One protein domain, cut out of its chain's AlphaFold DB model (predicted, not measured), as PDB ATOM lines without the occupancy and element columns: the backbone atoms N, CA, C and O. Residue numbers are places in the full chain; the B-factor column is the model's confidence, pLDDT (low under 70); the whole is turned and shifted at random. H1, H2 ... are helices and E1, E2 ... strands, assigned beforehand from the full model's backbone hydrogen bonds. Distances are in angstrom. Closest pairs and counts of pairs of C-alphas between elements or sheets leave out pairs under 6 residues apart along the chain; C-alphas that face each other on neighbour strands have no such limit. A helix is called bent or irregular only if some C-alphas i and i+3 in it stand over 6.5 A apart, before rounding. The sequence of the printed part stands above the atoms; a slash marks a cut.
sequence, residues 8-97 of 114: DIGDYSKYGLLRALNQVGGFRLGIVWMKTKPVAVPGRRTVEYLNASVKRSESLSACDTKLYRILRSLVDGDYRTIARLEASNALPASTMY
ATOM      1  N   ASP A   8     -47.450  41.601   8.358       91.38
ATOM      2  CA  ASP A   8     -46.237  42.370   8.625       91.38
ATOM      3  C   ASP A   8     -45.304  42.432   7.394       91.38
ATOM      4  O   ASP A   8     -45.495  41.748   6.385       91.38
ATOM      5  N   ILE A   9     -44.293  43.298   7.442       91.75
ATOM      6  CA  ILE A   9     -43.358  43.456   6.317       91.75
ATOM      7  C   ILE A   9     -42.550  42.177   6.027       91.75
ATOM      8  O   ILE A   9     -42.144  41.930   4.887       91.75
ATOM      9  N   GLY A  10     -42.319  41.347   7.046       91.44
ATOM     10  CA  GLY A  10     -41.655  40.058   6.906       91.44
ATOM     11  C   GLY A  10     -42.515  39.067   6.128       91.44
ATOM     12  O   GLY A  10     -41.999  38.388   5.245       91.44
ATOM     13  N   ASP A  11     -43.814  39.020   6.399       92.94
ATOM     14  CA  ASP A  11     -44.807  38.246   5.660       92.94
ATOM     15  C   ASP A  11     -44.869  38.657   4.198       92.94
ATOM     16  O   ASP A  11     -44.772  37.800   3.324       92.94
ATOM     17  N   TYR A  12     -44.953  39.961   3.916       95.50
ATOM     18  CA  TYR A  12     -44.931  40.454   2.539       95.50
ATOM     19  C   TYR A  12     -43.691  39.977   1.785       95.50
ATOM     20  O   TYR A  12     -43.789  39.446   0.680       95.50
ATOM     21  N   SER A  13     -42.527  40.098   2.424       94.62
ATOM     22  CA  SER A  13     -41.251  39.705   1.827       94.62
ATOM     23  C   SER A  13     -41.171  38.188   1.605       94.62
ATOM     24  O   SER A  13     -40.776  37.736   0.532       94.62
ATOM     25  N   LYS A  14     -41.596  37.386   2.591       95.00
ATOM     26  CA  LYS A  14     -41.614  35.915   2.512       95.00
ATOM     27  C   LYS A  14     -42.586  35.422   1.450       95.00
ATOM     28  O   LYS A  14     -42.206  34.609   0.614       95.00
ATOM     29  N   TYR A  15     -43.828  35.897   1.466       96.25
ATOM     30  CA  TYR A  15     -44.837  35.469   0.501       96.25
ATOM     31  C   TYR A  15     -44.475  35.934  -0.910       96.25
ATOM     32  O   TYR A  15     -44.619  35.153  -1.845       96.25
ATOM     33  N   GLY A  16     -43.936  37.147  -1.068       95.94
ATOM     34  CA  GLY A  16     -43.432  37.647  -2.348       95.94
ATOM     35  C   GLY A  16     -42.325  36.756  -2.913       95.94
ATOM     36  O   GLY A  16     -42.410  36.319  -4.060       95.94
ATOM     37  N   LEU A  17     -41.343  36.389  -2.083       95.31
ATOM     38  CA  LEU A  17     -40.279  35.463  -2.474       95.31
ATOM     39  C   LEU A  17     -40.829  34.083  -2.864       95.31
ATOM     40  O   LEU A  17     -40.458  33.551  -3.905       95.31
ATOM     41  N   LEU A  18     -41.734  33.511  -2.067       95.69
ATOM     42  CA  LEU A  18     -42.338  32.205  -2.355       95.69
ATOM     43  C   LEU A  18     -43.116  32.207  -3.677       95.69
ATOM     44  O   LEU A  18     -43.045  31.240  -4.434       95.69
ATOM     45  N   ARG A  19     -43.824  33.298  -3.981       95.25
ATOM     46  CA  ARG A  19     -44.533  33.478  -5.254       95.25
ATOM     47  C   ARG A  19     -43.562  33.559  -6.427       95.25
ATOM     48  O   ARG A  19     -43.776  32.861  -7.412       95.25
ATOM     49  N   ALA A  20     -42.496  34.350  -6.310       94.12
ATOM     50  CA  ALA A  20     -41.471  34.463  -7.347       94.12
ATOM     51  C   ALA A  20     -40.767  33.120  -7.602       94.12
ATOM     52  O   ALA A  20     -40.630  32.691  -8.744       94.12
ATOM     53  N   LEU A  21     -40.393  32.406  -6.536       93.38
ATOM     54  CA  LEU A  21     -39.772  31.086  -6.627       93.38
ATOM     55  C   LEU A  21     -40.707  30.058  -7.284       93.38
ATOM     56  O   LEU A  21     -40.262  29.278  -8.123       93.38
ATOM     57  N   ASN A  22     -42.002  30.067  -6.957       93.38
ATOM     58  CA  ASN A  22     -42.973  29.165  -7.582       93.38
ATOM     59  C   ASN A  22     -43.202  29.451  -9.077       93.38
ATOM     60  O   ASN A  22     -43.555  28.532  -9.804       93.38
ATOM     61  N   GLN A  23     -42.979  30.682  -9.553       89.81
ATOM     62  CA  GLN A  23     -43.089  31.011 -10.983       89.81
ATOM     63  C   GLN A  23     -41.950  30.431 -11.825       89.81
ATOM     64  O   GLN A  23     -42.159  30.116 -12.992       89.81
ATOM     65  N   VAL A  24     -40.750  30.310 -11.254       90.56
ATOM     66  CA  VAL A  24     -39.562  29.812 -11.970       90.56
ATOM     67  C   VAL A  24     -39.294  28.326 -11.730       90.56
ATOM     68  O   VAL A  24     -38.490  27.721 -12.435       90.56
ATOM     69  N   GLY A  25     -39.937  27.731 -10.725       79.38
ATOM     70  CA  GLY A  25     -39.695  26.360 -10.295       79.38
ATOM     71  C   GLY A  25     -40.809  25.382 -10.664       79.38
ATOM     72  O   GLY A  25     -41.984  25.726 -10.695       79.38
ATOM     73  N   GLY A  26     -40.446  24.112 -10.857       86.38
ATOM     74  CA  GLY A  26     -41.387  23.000 -11.048       86.38
ATOM     75  C   GLY A  26     -41.864  22.338  -9.747       86.38
ATOM     76  O   GLY A  26     -42.220  21.162  -9.759       86.38
ATOM     77  N   PHE A  27     -41.813  23.037  -8.608       90.38
ATOM     78  CA  PHE A  27     -42.148  22.476  -7.295       90.38
ATOM     79  C   PHE A  27     -43.497  22.972  -6.765       90.38
ATOM     80  O   PHE A  27     -43.999  24.037  -7.128       90.38
ATOM     81  N   ARG A  28     -44.070  22.193  -5.843       91.56
ATOM     82  CA  ARG A  28     -45.264  22.568  -5.079       91.56
ATOM     83  C   ARG A  28     -44.855  23.168  -3.742       91.56
ATOM     84  O   ARG A  28     -43.934  22.670  -3.099       91.56
ATOM     85  N   LEU A  29     -45.546  24.227  -3.330       95.19
ATOM     86  CA  LEU A  29     -45.317  24.859  -2.036       95.19
ATOM     87  C   LEU A  29     -46.094  24.133  -0.936       95.19
ATOM     88  O   LEU A  29     -47.272  23.823  -1.102       95.19
ATOM     89  N   GLY A  30     -45.434  23.910   0.196       95.38
ATOM     90  CA  GLY A  30     -46.060  23.492   1.446       95.38
ATOM     91  C   GLY A  30     -45.739  24.506   2.538       95.38
ATOM     92  O   GLY A  30     -44.579  24.897   2.676       95.38
ATOM     93  N   ILE A  31     -46.740  24.938   3.305       95.00
ATOM     94  CA  ILE A  31     -46.559  25.885   4.409       95.00
ATOM     95  C   ILE A  31     -46.996  25.248   5.721       95.00
ATOM     96  O   ILE A  31     -48.163  24.906   5.902       95.00
ATOM     97  N   VAL A  32     -46.048  25.133   6.650       93.44
ATOM     98  CA  VAL A  32     -46.314  24.698   8.022       93.44
ATOM     99  C   VAL A  32     -46.519  25.921   8.895       93.44
ATOM    100  O   VAL A  32     -45.593  26.701   9.149       93.44
ATOM    101  N   TRP A  33     -47.741  26.098   9.380       90.81
ATOM    102  CA  TRP A  33     -48.032  27.164  10.315       90.81
ATOM    103  C   TRP A  33     -47.698  26.712  11.728       90.81
ATOM    104  O   TRP A  33     -48.275  25.768  12.252       90.81
ATOM    105  N   MET A  34     -46.818  27.458  12.392       84.50
ATOM    106  CA  MET A  34     -46.613  27.336  13.843       84.50
ATOM    107  C   MET A  34     -47.814  27.914  14.623       84.50
ATOM    108  O   MET A  34     -47.663  28.891  15.365       84.50
ATOM    109  N   LYS A  35     -49.018  27.386  14.364       87.38
ATOM    110  CA  LYS A  35     -50.302  27.858  14.886       87.38
ATOM    111  C   LYS A  35     -50.454  27.373  16.317       87.38
ATOM    112  O   LYS A  35     -50.618  26.187  16.565       87.38
ATOM    113  N   THR A  36     -50.404  28.301  17.262       84.56
ATOM    114  CA  THR A  36     -50.662  28.026  18.682       84.56
ATOM    115  C   THR A  36     -51.958  28.701  19.112       84.56
ATOM    116  O   THR A  36     -52.521  29.492  18.352       84.56
ATOM    117  N   LYS A  37     -52.384  28.465  20.359       82.62
ATOM    118  CA  LYS A  37     -53.530  29.164  20.959       82.62
ATOM    119  C   LYS A  37     -53.419  30.692  20.768       82.62
ATOM    120  O   LYS A  37     -52.292  31.211  20.809       82.62
ATOM    121  N   PRO A  38     -54.550  31.393  20.544       74.50
ATOM    122  CA  PRO A  38     -54.564  32.843  20.396       74.50
ATOM    123  C   PRO A  38     -53.917  33.538  21.593       74.50
ATOM    124  O   PRO A  38     -54.097  33.128  22.739       74.50
ATOM    125  N   VAL A  39     -53.166  34.598  21.317       73.62
ATOM    126  CA  VAL A  39     -52.560  35.482  22.318       73.62
ATOM    127  C   VAL A  39     -52.949  36.922  22.002       73.62
ATOM    128  O   VAL A  39     -53.433  37.200  20.902       73.62
ATOM    129  N   ALA A  40     -52.728  37.840  22.945       71.88
ATOM    130  CA  ALA A  40     -52.932  39.263  22.696       71.88
ATOM    131  C   ALA A  40     -52.163  39.709  21.440       71.88
ATOM    132  O   ALA A  40     -50.981  39.401  21.266       71.88
ATOM    133  N   VAL A  41     -52.861  40.408  20.548       68.50
ATOM    134  CA  VAL A  41     -52.321  40.829  19.254       68.50
ATOM    135  C   VAL A  41     -51.388  42.030  19.463       68.50
ATOM    136  O   VAL A  41     -51.803  43.003  20.095       68.50
ATOM    137  N   PRO A  42     -50.148  42.012  18.941       64.38
ATOM    138  CA  PRO A  42     -49.248  43.154  19.056       64.38
ATOM    139  C   PRO A  42     -49.743  44.376  18.271       64.38
ATOM    140  O   PRO A  42     -50.541  44.270  17.336       64.38
ATOM    141  N   GLY A  43     -49.237  45.555  18.649       63.69
ATOM    142  CA  GLY A  43     -49.565  46.829  18.004       63.69
ATOM    143  C   GLY A  43     -49.268  46.860  16.496       63.69
ATOM    144  O   GLY A  43     -48.389  46.160  15.995       63.69
ATOM    145  N   ARG A  44     -49.990  47.714  15.757       68.00
ATOM    146  CA  ARG A  44     -50.037  47.753  14.278       68.00
ATOM    147  C   ARG A  44     -48.789  48.329  13.574       68.00
ATOM    148  O   ARG A  44     -48.817  48.523  12.363       68.00
ATOM    149  N   ARG A  45     -47.677  48.574  14.276       68.50
ATOM    150  CA  ARG A  45     -46.507  49.272  13.700       68.50
ATOM    151  C   ARG A  45     -45.871  48.530  12.518       68.50
ATOM    152  O   ARG A  45     -45.337  49.140  11.600       68.50
ATOM    153  N   THR A  46     -45.942  47.200  12.509       78.44
ATOM    154  CA  THR A  46     -45.332  46.372  11.457       78.44
ATOM    155  C   THR A  46     -46.170  46.266  10.179       78.44
ATOM    156  O   THR A  46     -45.653  45.788   9.169       78.44
ATOM    157  N   VAL A  47     -47.425  46.736  10.196       88.06
ATOM    158  CA  VAL A  47     -48.338  46.728   9.036       88.06
ATOM    159  C   VAL A  47     -48.516  48.109   8.398       88.06
ATOM    160  O   VAL A  47     -49.204  48.233   7.391       88.06
ATOM    161  N   GLU A  48     -47.870  49.154   8.929       89.00
ATOM    162  CA  GLU A  48     -47.988  50.541   8.440       89.00
ATOM    163  C   GLU A  48     -47.627  50.706   6.958       89.00
ATOM    164  O   GLU A  48     -48.136  51.605   6.296       89.00
ATOM    165  N   TYR A  49     -46.787  49.827   6.404       91.75
ATOM    166  CA  TYR A  49     -46.438  49.857   4.980       91.75
ATOM    167  C   TYR A  49     -47.627  49.549   4.050       91.75
ATOM    168  O   TYR A  49     -47.566  49.869   2.863       91.75
ATOM    169  N   LEU A  50     -48.701  48.948   4.575       91.69
ATOM    170  CA  LEU A  50     -49.956  48.699   3.857       91.69
ATOM    171  C   LEU A  50     -50.874  49.934   3.823       91.69
ATOM    172  O   LEU A  50     -51.923  49.911   3.178       91.69
ATOM    173  N   ASN A  51     -50.491  51.022   4.496       89.31
ATOM    174  CA  ASN A  51     -51.186  52.297   4.409       89.31
ATOM    175  C   ASN A  51     -50.706  53.075   3.175       89.31
ATOM    176  O   ASN A  51     -49.562  53.525   3.120       89.31
ATOM    177  N   ALA A  52     -51.616  53.292   2.221       83.75
ATOM    178  CA  ALA A  52     -51.342  54.007   0.973       83.75
ATOM    179  C   ALA A  52     -50.819  55.441   1.161       83.75
ATOM    180  O   ALA A  52     -50.173  55.969   0.263       83.75
ATOM    181  N   SER A  53     -51.065  56.073   2.310       84.31
ATOM    182  CA  SER A  53     -50.560  57.417   2.615       84.31
ATOM    183  C   SER A  53     -49.079  57.441   3.019       84.31
ATOM    184  O   SER A  53     -48.505  58.515   3.188       84.31
ATOM    185  N   VAL A  54     -48.439  56.283   3.203       84.06
ATOM    186  CA  VAL A  54     -47.028  56.184   3.596       84.06
ATOM    187  C   VAL A  54     -46.161  56.042   2.349       84.06
ATOM    188  O   VAL A  54     -46.345  55.111   1.581       84.06
ATOM    189  N   LYS A  55     -45.129  56.880   2.178       82.00
ATOM    190  CA  LYS A  55     -44.230  56.858   0.998       82.00
ATOM    191  C   LYS A  55     -43.679  55.464   0.645       82.00
ATOM    192  O   LYS A  55     -43.557  55.108  -0.521       82.00
ATOM    193  N   ARG A  56     -43.353  54.650   1.656       82.44
ATOM    194  CA  ARG A  56     -42.845  53.274   1.472       82.44
ATOM    195  C   ARG A  56     -43.881  52.329   0.834       82.44
ATOM    196  O   ARG A  56     -43.500  51.319   0.251       82.44
ATOM    197  N   SER A  57     -45.167  52.652   0.932       87.88
ATOM    198  CA  SER A  57     -46.266  51.896   0.330       87.88
ATOM    199  C   SER A  57     -46.162  51.828  -1.189       87.88
ATOM    200  O   SER A  57     -46.485  50.796  -1.767       87.88
ATOM    201  N   GLU A  58     -45.741  52.910  -1.846       87.38
ATOM    202  CA  GLU A  58     -45.710  52.983  -3.310       87.38
ATOM    203  C   GLU A  58     -44.703  51.991  -3.894       87.38
ATOM    204  O   GLU A  58     -45.053  51.175  -4.747       87.38
ATOM    205  N   SER A  59     -43.467  52.004  -3.384       90.00
ATOM    206  CA  SER A  59     -42.415  51.108  -3.867       90.00
ATOM    207  C   SER A  59     -42.714  49.645  -3.556       90.00
ATOM    208  O   SER A  59     -42.518  48.791  -4.416       90.00
ATOM    209  N   LEU A  60     -43.235  49.346  -2.362       91.25
ATOM    210  CA  LEU A  60     -43.600  47.978  -1.995       91.25
ATOM    211  C   LEU A  60     -44.807  47.486  -2.788       91.25
ATOM    212  O   LEU A  60     -44.770  46.376  -3.300       91.25
ATOM    213  N   SER A  61     -45.848  48.301  -2.969       92.94
ATOM    214  CA  SER A  61     -46.992  47.910  -3.796       92.94
ATOM    215  C   SER A  61     -46.575  47.571  -5.226       92.94
ATOM    216  O   SER A  61     -47.221  46.726  -5.832       92.94
ATOM    217  N   ALA A  62     -45.530  48.199  -5.770       92.38
ATOM    218  CA  ALA A  62     -45.049  47.912  -7.117       92.38
ATOM    219  C   ALA A  62     -44.315  46.561  -7.243       92.38
ATOM    220  O   ALA A  62     -44.302  45.989  -8.330       92.38
ATOM    221  N   CYS A  63     -43.730  46.025  -6.162       92.75
ATOM    222  CA  CYS A  63     -42.991  44.754  -6.199       92.75
ATOM    223  C   CYS A  63     -43.903  43.544  -6.459       92.75
ATOM    224  O   CYS A  63     -43.572  42.667  -7.250       92.75
ATOM    225  N   ASP A  64     -45.055  43.499  -5.794       95.50
ATOM    226  CA  ASP A  64     -46.115  42.517  -6.030       95.50
ATOM    227  C   ASP A  64     -47.460  43.143  -5.652       95.50
ATOM    228  O   ASP A  64     -47.929  43.046  -4.512       95.50
ATOM    229  N   THR A  65     -48.078  43.804  -6.631       95.75
ATOM    230  CA  THR A  65     -49.353  44.517  -6.473       95.75
ATOM    231  C   THR A  65     -50.471  43.604  -5.982       95.75
ATOM    232  O   THR A  65     -51.333  44.035  -5.212       95.75
ATOM    233  N   LYS A  66     -50.491  42.338  -6.421       96.50
ATOM    234  CA  LYS A  66     -51.553  41.396  -6.054       96.50
ATOM    235  C   LYS A  66     -51.418  41.004  -4.588       96.50
ATOM    236  O   LYS A  66     -52.389  41.125  -3.845       96.50
ATOM    237  N   LEU A  67     -50.226  40.582  -4.172       97.31
ATOM    238  CA  LEU A  67     -49.954  40.234  -2.782       97.31
ATOM    239  C   LEU A  67     -50.185  41.432  -1.857       97.31
ATOM    240  O   LEU A  67     -50.845  41.286  -0.833       97.31
ATOM    241  N   TYR A  68     -49.700  42.614  -2.240       96.69
ATOM    242  CA  TYR A  68     -49.863  43.835  -1.454       96.69
ATOM    243  C   TYR A  68     -51.346  44.133  -1.181       96.69
ATOM    244  O   TYR A  68     -51.743  44.327  -0.034       96.69
ATOM    245  N   ARG A  69     -52.192  44.102  -2.222       95.75
ATOM    246  CA  ARG A  69     -53.640  44.343  -2.088       95.75
ATOM    247  C   ARG A  69     -54.329  43.304  -1.207       95.75
ATOM    248  O   ARG A  69     -55.212  43.668  -0.437       95.75
ATOM    249  N   ILE A  70     -53.924  42.039  -1.312       96.31
ATOM    250  CA  ILE A  70     -54.458  40.956  -0.481       96.31
ATOM    251  C   ILE A  70     -54.087  41.164   0.991       96.31
ATOM    252  O   ILE A  70     -54.957  41.111   1.853       96.31
ATOM    253  N   LEU A  71     -52.817  41.433   1.302       95.38
ATOM    254  CA  LEU A  71     -52.410  41.660   2.692       95.38
ATOM    255  C   LEU A  71     -53.070  42.910   3.272       95.38
ATOM    256  O   LEU A  71     -53.514  42.880   4.416       95.38
ATOM    257  N   ARG A  72     -53.209  43.973   2.472       94.62
ATOM    258  CA  ARG A  72     -53.944  45.173   2.872       94.62
ATOM    259  C   ARG A  72     -55.395  44.852   3.226       94.62
ATOM    260  O   ARG A  72     -55.833  45.225   4.305       94.62
ATOM    261  N   SER A  73     -56.121  44.113   2.384       94.00
ATOM    262  CA  SER A  73     -57.522  43.774   2.674       94.00
ATOM    263  C   SER A  73     -57.677  42.880   3.909       94.00
ATOM    264  O   SER A  73     -58.641  43.027   4.658       94.00
ATOM    265  N   LEU A  74     -56.721  41.981   4.161       92.94
ATOM    266  CA  LEU A  74     -56.692  41.173   5.380       92.94
ATOM    267  C   LEU A  74     -56.439  42.030   6.626       92.94
ATOM    268  O   LEU A  74     -57.044  41.771   7.662       92.94
ATOM    269  N   VAL A  75     -55.562  43.033   6.529       91.38
ATOM    270  CA  VAL A  75     -55.222  43.943   7.635       91.38
ATOM    271  C   VAL A  75     -56.315  44.973   7.917       91.38
ATOM    272  O   VAL A  75     -56.531  45.305   9.084       91.38
ATOM    273  N   ASP A  76     -57.004  45.447   6.880       90.19
ATOM    274  CA  ASP A  76     -58.116  46.394   6.990       90.19
ATOM    275  C   ASP A  76     -59.389  45.732   7.558       90.19
ATOM    276  O   ASP A  76     -60.258  46.424   8.083       90.19
ATOM    277  N   GLY A  77     -59.505  44.401   7.487       84.31
ATOM    278  CA  GLY A  77     -60.619  43.654   8.074       84.31
ATOM    279  C   GLY A  77     -60.535  43.480   9.598       84.31
ATOM    280  O   GLY A  77     -59.468  43.564  10.202       84.31
ATOM    281  N   ASP A  78     -61.671  43.139  10.216       69.94
ATOM    282  CA  ASP A  78     -61.794  43.022  11.682       69.94
ATOM    283  C   ASP A  78     -60.941  41.902  12.300       69.94
ATOM    284  O   ASP A  78     -60.491  42.004  13.443       69.94
ATOM    285  N   TYR A  79     -60.684  40.831  11.540       78.12
ATOM    286  CA  TYR A  79     -59.953  39.656  12.016       78.12
ATOM    287  C   TYR A  79     -58.942  39.159  10.986       78.12
ATOM    288  O   TYR A  79     -59.309  38.711   9.894       78.12
ATOM    289  N   ARG A  80     -57.667  39.177  11.385       88.38
ATOM    290  CA  ARG A  80     -56.523  38.633  10.644       88.38
ATOM    291  C   ARG A  80     -56.300  37.176  11.041       88.38
ATOM    292  O   ARG A  80     -55.638  36.926  12.044       88.38
ATOM    293  N   THR A  81     -56.837  36.222  10.286       90.56
ATOM    294  CA  THR A  81     -56.697  34.786  10.594       90.56
ATOM    295  C   THR A  81     -55.980  34.026   9.487       90.56
ATOM    296  O   THR A  81     -56.070  34.391   8.312       90.56
ATOM    297  N   ILE A  82     -55.277  32.953   9.858       92.69
ATOM    298  CA  ILE A  82     -54.577  32.063   8.922       92.69
ATOM    299  C   ILE A  82     -55.563  31.521   7.889       92.69
ATOM    300  O   ILE A  82     -55.297  31.619   6.698       92.69
ATOM    301  N   ALA A  83     -56.750  31.093   8.323       93.19
ATOM    302  CA  ALA A  83     -57.797  30.611   7.422       93.19
ATOM    303  C   ALA A  83     -58.172  31.639   6.334       93.19
ATOM    304  O   ALA A  83     -58.354  31.284   5.170       93.19
ATOM    305  N   ARG A  84     -58.245  32.936   6.675       93.81
ATOM    306  CA  ARG A  84     -58.510  33.988   5.679       93.81
ATOM    307  C   ARG A  84     -57.331  34.200   4.736       93.81
ATOM    308  O   ARG A  84     -57.559  34.442   3.555       93.81
ATOM    309  N   LEU A  85     -56.095  34.108   5.229       94.94
ATOM    310  CA  LEU A  85     -54.904  34.169   4.379       94.94
ATOM    311  C   LEU A  85     -54.887  33.007   3.375       94.94
ATOM    312  O   LEU A  85     -54.684  33.244   2.186       94.94
ATOM    313  N   GLU A  86     -55.156  31.783   3.821       95.50
ATOM    314  CA  GLU A  86     -55.208  30.593   2.964       95.50
ATOM    315  C   GLU A  86     -56.268  30.727   1.865       95.50
ATOM    316  O   GLU A  86     -55.988  30.459   0.697       95.50
ATOM    317  N   ALA A  87     -57.449  31.251   2.209       94.94
ATOM    318  CA  ALA A  87     -58.536  31.499   1.262       94.94
ATOM    319  C   ALA A  87     -58.293  32.696   0.316       94.94
ATOM    320  O   ALA A  87     -59.008  32.866  -0.672       94.94
ATOM    321  N   SER A  88     -57.303  33.550   0.595       94.38
ATOM    322  CA  SER A  88     -57.116  34.824  -0.117       94.38
ATOM    323  C   SER A  88     -56.335  34.728  -1.432       94.38
ATOM    324  O   SER A  88     -56.210  35.726  -2.142       94.38
ATOM    325  N   ASN A  89     -55.786  33.554  -1.772       94.88
ATOM    326  CA  ASN A  89     -54.830  33.381  -2.877       94.88
ATOM    327  C   ASN A  89     -53.582  34.285  -2.755       94.88
ATOM    328  O   ASN A  89     -52.978  34.677  -3.766       94.88
ATOM    329  N   ALA A  90     -53.194  34.631  -1.517       95.88
ATOM    330  CA  ALA A  90     -51.932  35.313  -1.226       95.88
ATOM    331  C   ALA A  90     -50.737  34.490  -1.720       95.88
ATOM    332  O   ALA A  90     -49.790  35.042  -2.271       95.88
ATOM    333  N   LEU A  91     -50.808  33.166  -1.600       96.44
ATOM    334  CA  LEU A  91     -49.845  32.223  -2.163       96.44
ATOM    335  C   LEU A  91     -50.458  31.488  -3.373       96.44
ATOM    336  O   LEU A  91     -51.673  31.562  -3.578       96.44
ATOM    337  N   PRO A  92     -49.640  30.830  -4.216       94.50
ATOM    338  CA  PRO A  92     -50.120  30.062  -5.365       94.50
ATOM    339  C   PRO A  92     -51.227  29.070  -4.992       94.50
ATOM    340  O   PRO A  92     -51.166  28.449  -3.934       94.50
ATOM    341  N   ALA A  93     -52.207  28.876  -5.876       92.44
ATOM    342  CA  ALA A  93     -53.373  28.025  -5.605       92.44
ATOM    343  C   ALA A  93     -53.019  26.550  -5.327       92.44
ATOM    344  O   ALA A  93     -53.782  25.839  -4.687       92.44
ATOM    345  N   SER A  94     -51.854  26.092  -5.789       92.56
ATOM    346  CA  SER A  94     -51.328  24.748  -5.531       92.56
ATOM    347  C   SER A  94     -50.624  24.603  -4.175       92.56
ATOM    348  O   SER A  94     -50.073  23.538  -3.892       92.56
ATOM    349  N   THR A  95     -50.602  25.657  -3.352       96.44
ATOM    350  CA  THR A  95     -49.979  25.634  -2.024       96.44
ATOM    351  C   THR A  95     -50.769  24.729  -1.088       96.44
ATOM    352  O   THR A  95     -51.976  24.892  -0.927       96.44
ATOM    353  N   MET A  96     -50.077  23.796  -0.442       96.75
ATOM    354  CA  MET A  96     -50.639  22.958   0.610       96.75
ATOM    355  C   MET A  96     -50.375  23.591   1.976       96.75
ATOM    356  O   MET A  96     -49.243  23.979   2.277       96.75
ATOM    357  N   TYR A  97     -51.406  23.678   2.809       95.88
ATOM    358  CA  TYR A  97     -51.310  24.267   4.140       95.88
ATOM    359  C   TYR A  97     -51.406  23.203   5.227       95.88
ATOM    360  O   TYR A  97     -52.209  22.275   5.141       95.88
TER     361      TYR A  97
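This is residues 8 to 97 of the 114 residues of an uncharacterized protein of Dehalococcoidia bacterium (UniProt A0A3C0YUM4). This is a flat helical domain in which H4 packs slantwise over H1, with H2 and H3 packed round H4 on one side. A long link between E1 and H2 swings in a wide loop along one rim, while short H5 follows H4 and the last residues, 96 to 97, fold back beside the short strand E1. The printed part has 90 residues with five named helices and one named strand, in the order H1, E1, H2, H3, H4, H5, and its class is mostly helix. It is compact, with a radius of gyration of the C-alphas of 13.5 A, and spans 38 by 35 by 17 A.

Begin at H1, residues 9 to 24, and look across to H4, residues 65 to 76. Residues 12 to 16 of H1 touch residues 67 to 71 of H4, closest at the C-alphas of Gly 16 and Leu 67, 7.0 A apart. They run opposite ways at a shallow tilt of 34 degrees, only just short of steep. E1, residues 30 to 32, pairs with no named strand, but its residues 30 to 31 pair in parallel with residues 96 to 97. H2, residues 44 to 50, touches H4, closest at the C-alphas of Leu 50 and Arg 72, 5.4 A apart. With Ile 9 alone H1 only just touches H2, with 3 pairs of C-alphas within 8 A; the closest are those of Ile 9 and Thr 46, 6.2 A apart. H3, residues 55 to 63, touches H2 at a steep tilt of 61 degrees, closest at the C-alphas of Tyr 49 and Ser 57, 5.1 A apart. H3 and H4 only just touch, with 3 pairs of C-alphas within 8 A, and only at the corner; the closest C-alphas, of Ser 61 and Tyr 68, are 5.5 A apart. H5, residues 82 to 87, is close to H4 but not clearly touching, with the C-alphas of Leu 74 and Leu 85 closest at 7.3 A; H5 and H1 are apart. In H1, H4 and H5 every O i to N i+4 pair is within hydrogen-bond range, against 4 of 5 in H3 and 0 of 3 in H2, where 2 of 4 O i to N i+3 pairs are.

Find C-alpha 9 at (-43.358, 43.456, 6.317); from there H1 runs 23.1 A to C-alpha 24. E1 measures 6.7 A and H2 10.5 A; H2 is irregular, with C-alphas 46 and 49 7.4 A apart. H3 runs 14.1 A, H4 16.2 A from C-alpha 65 at (-49.353, 44.517, -6.473), and H5 8.6 A to C-alpha 87 at (-58.536, 31.499, 1.262).

Look for the two C-alphas farthest apart at Gly 26 and Ala 40, 39.2 A. The printed part has no cut, and the link from E1 to H2, 11 residues, is long. Confidence is under 70 at residues 41 to 45 and residue 78.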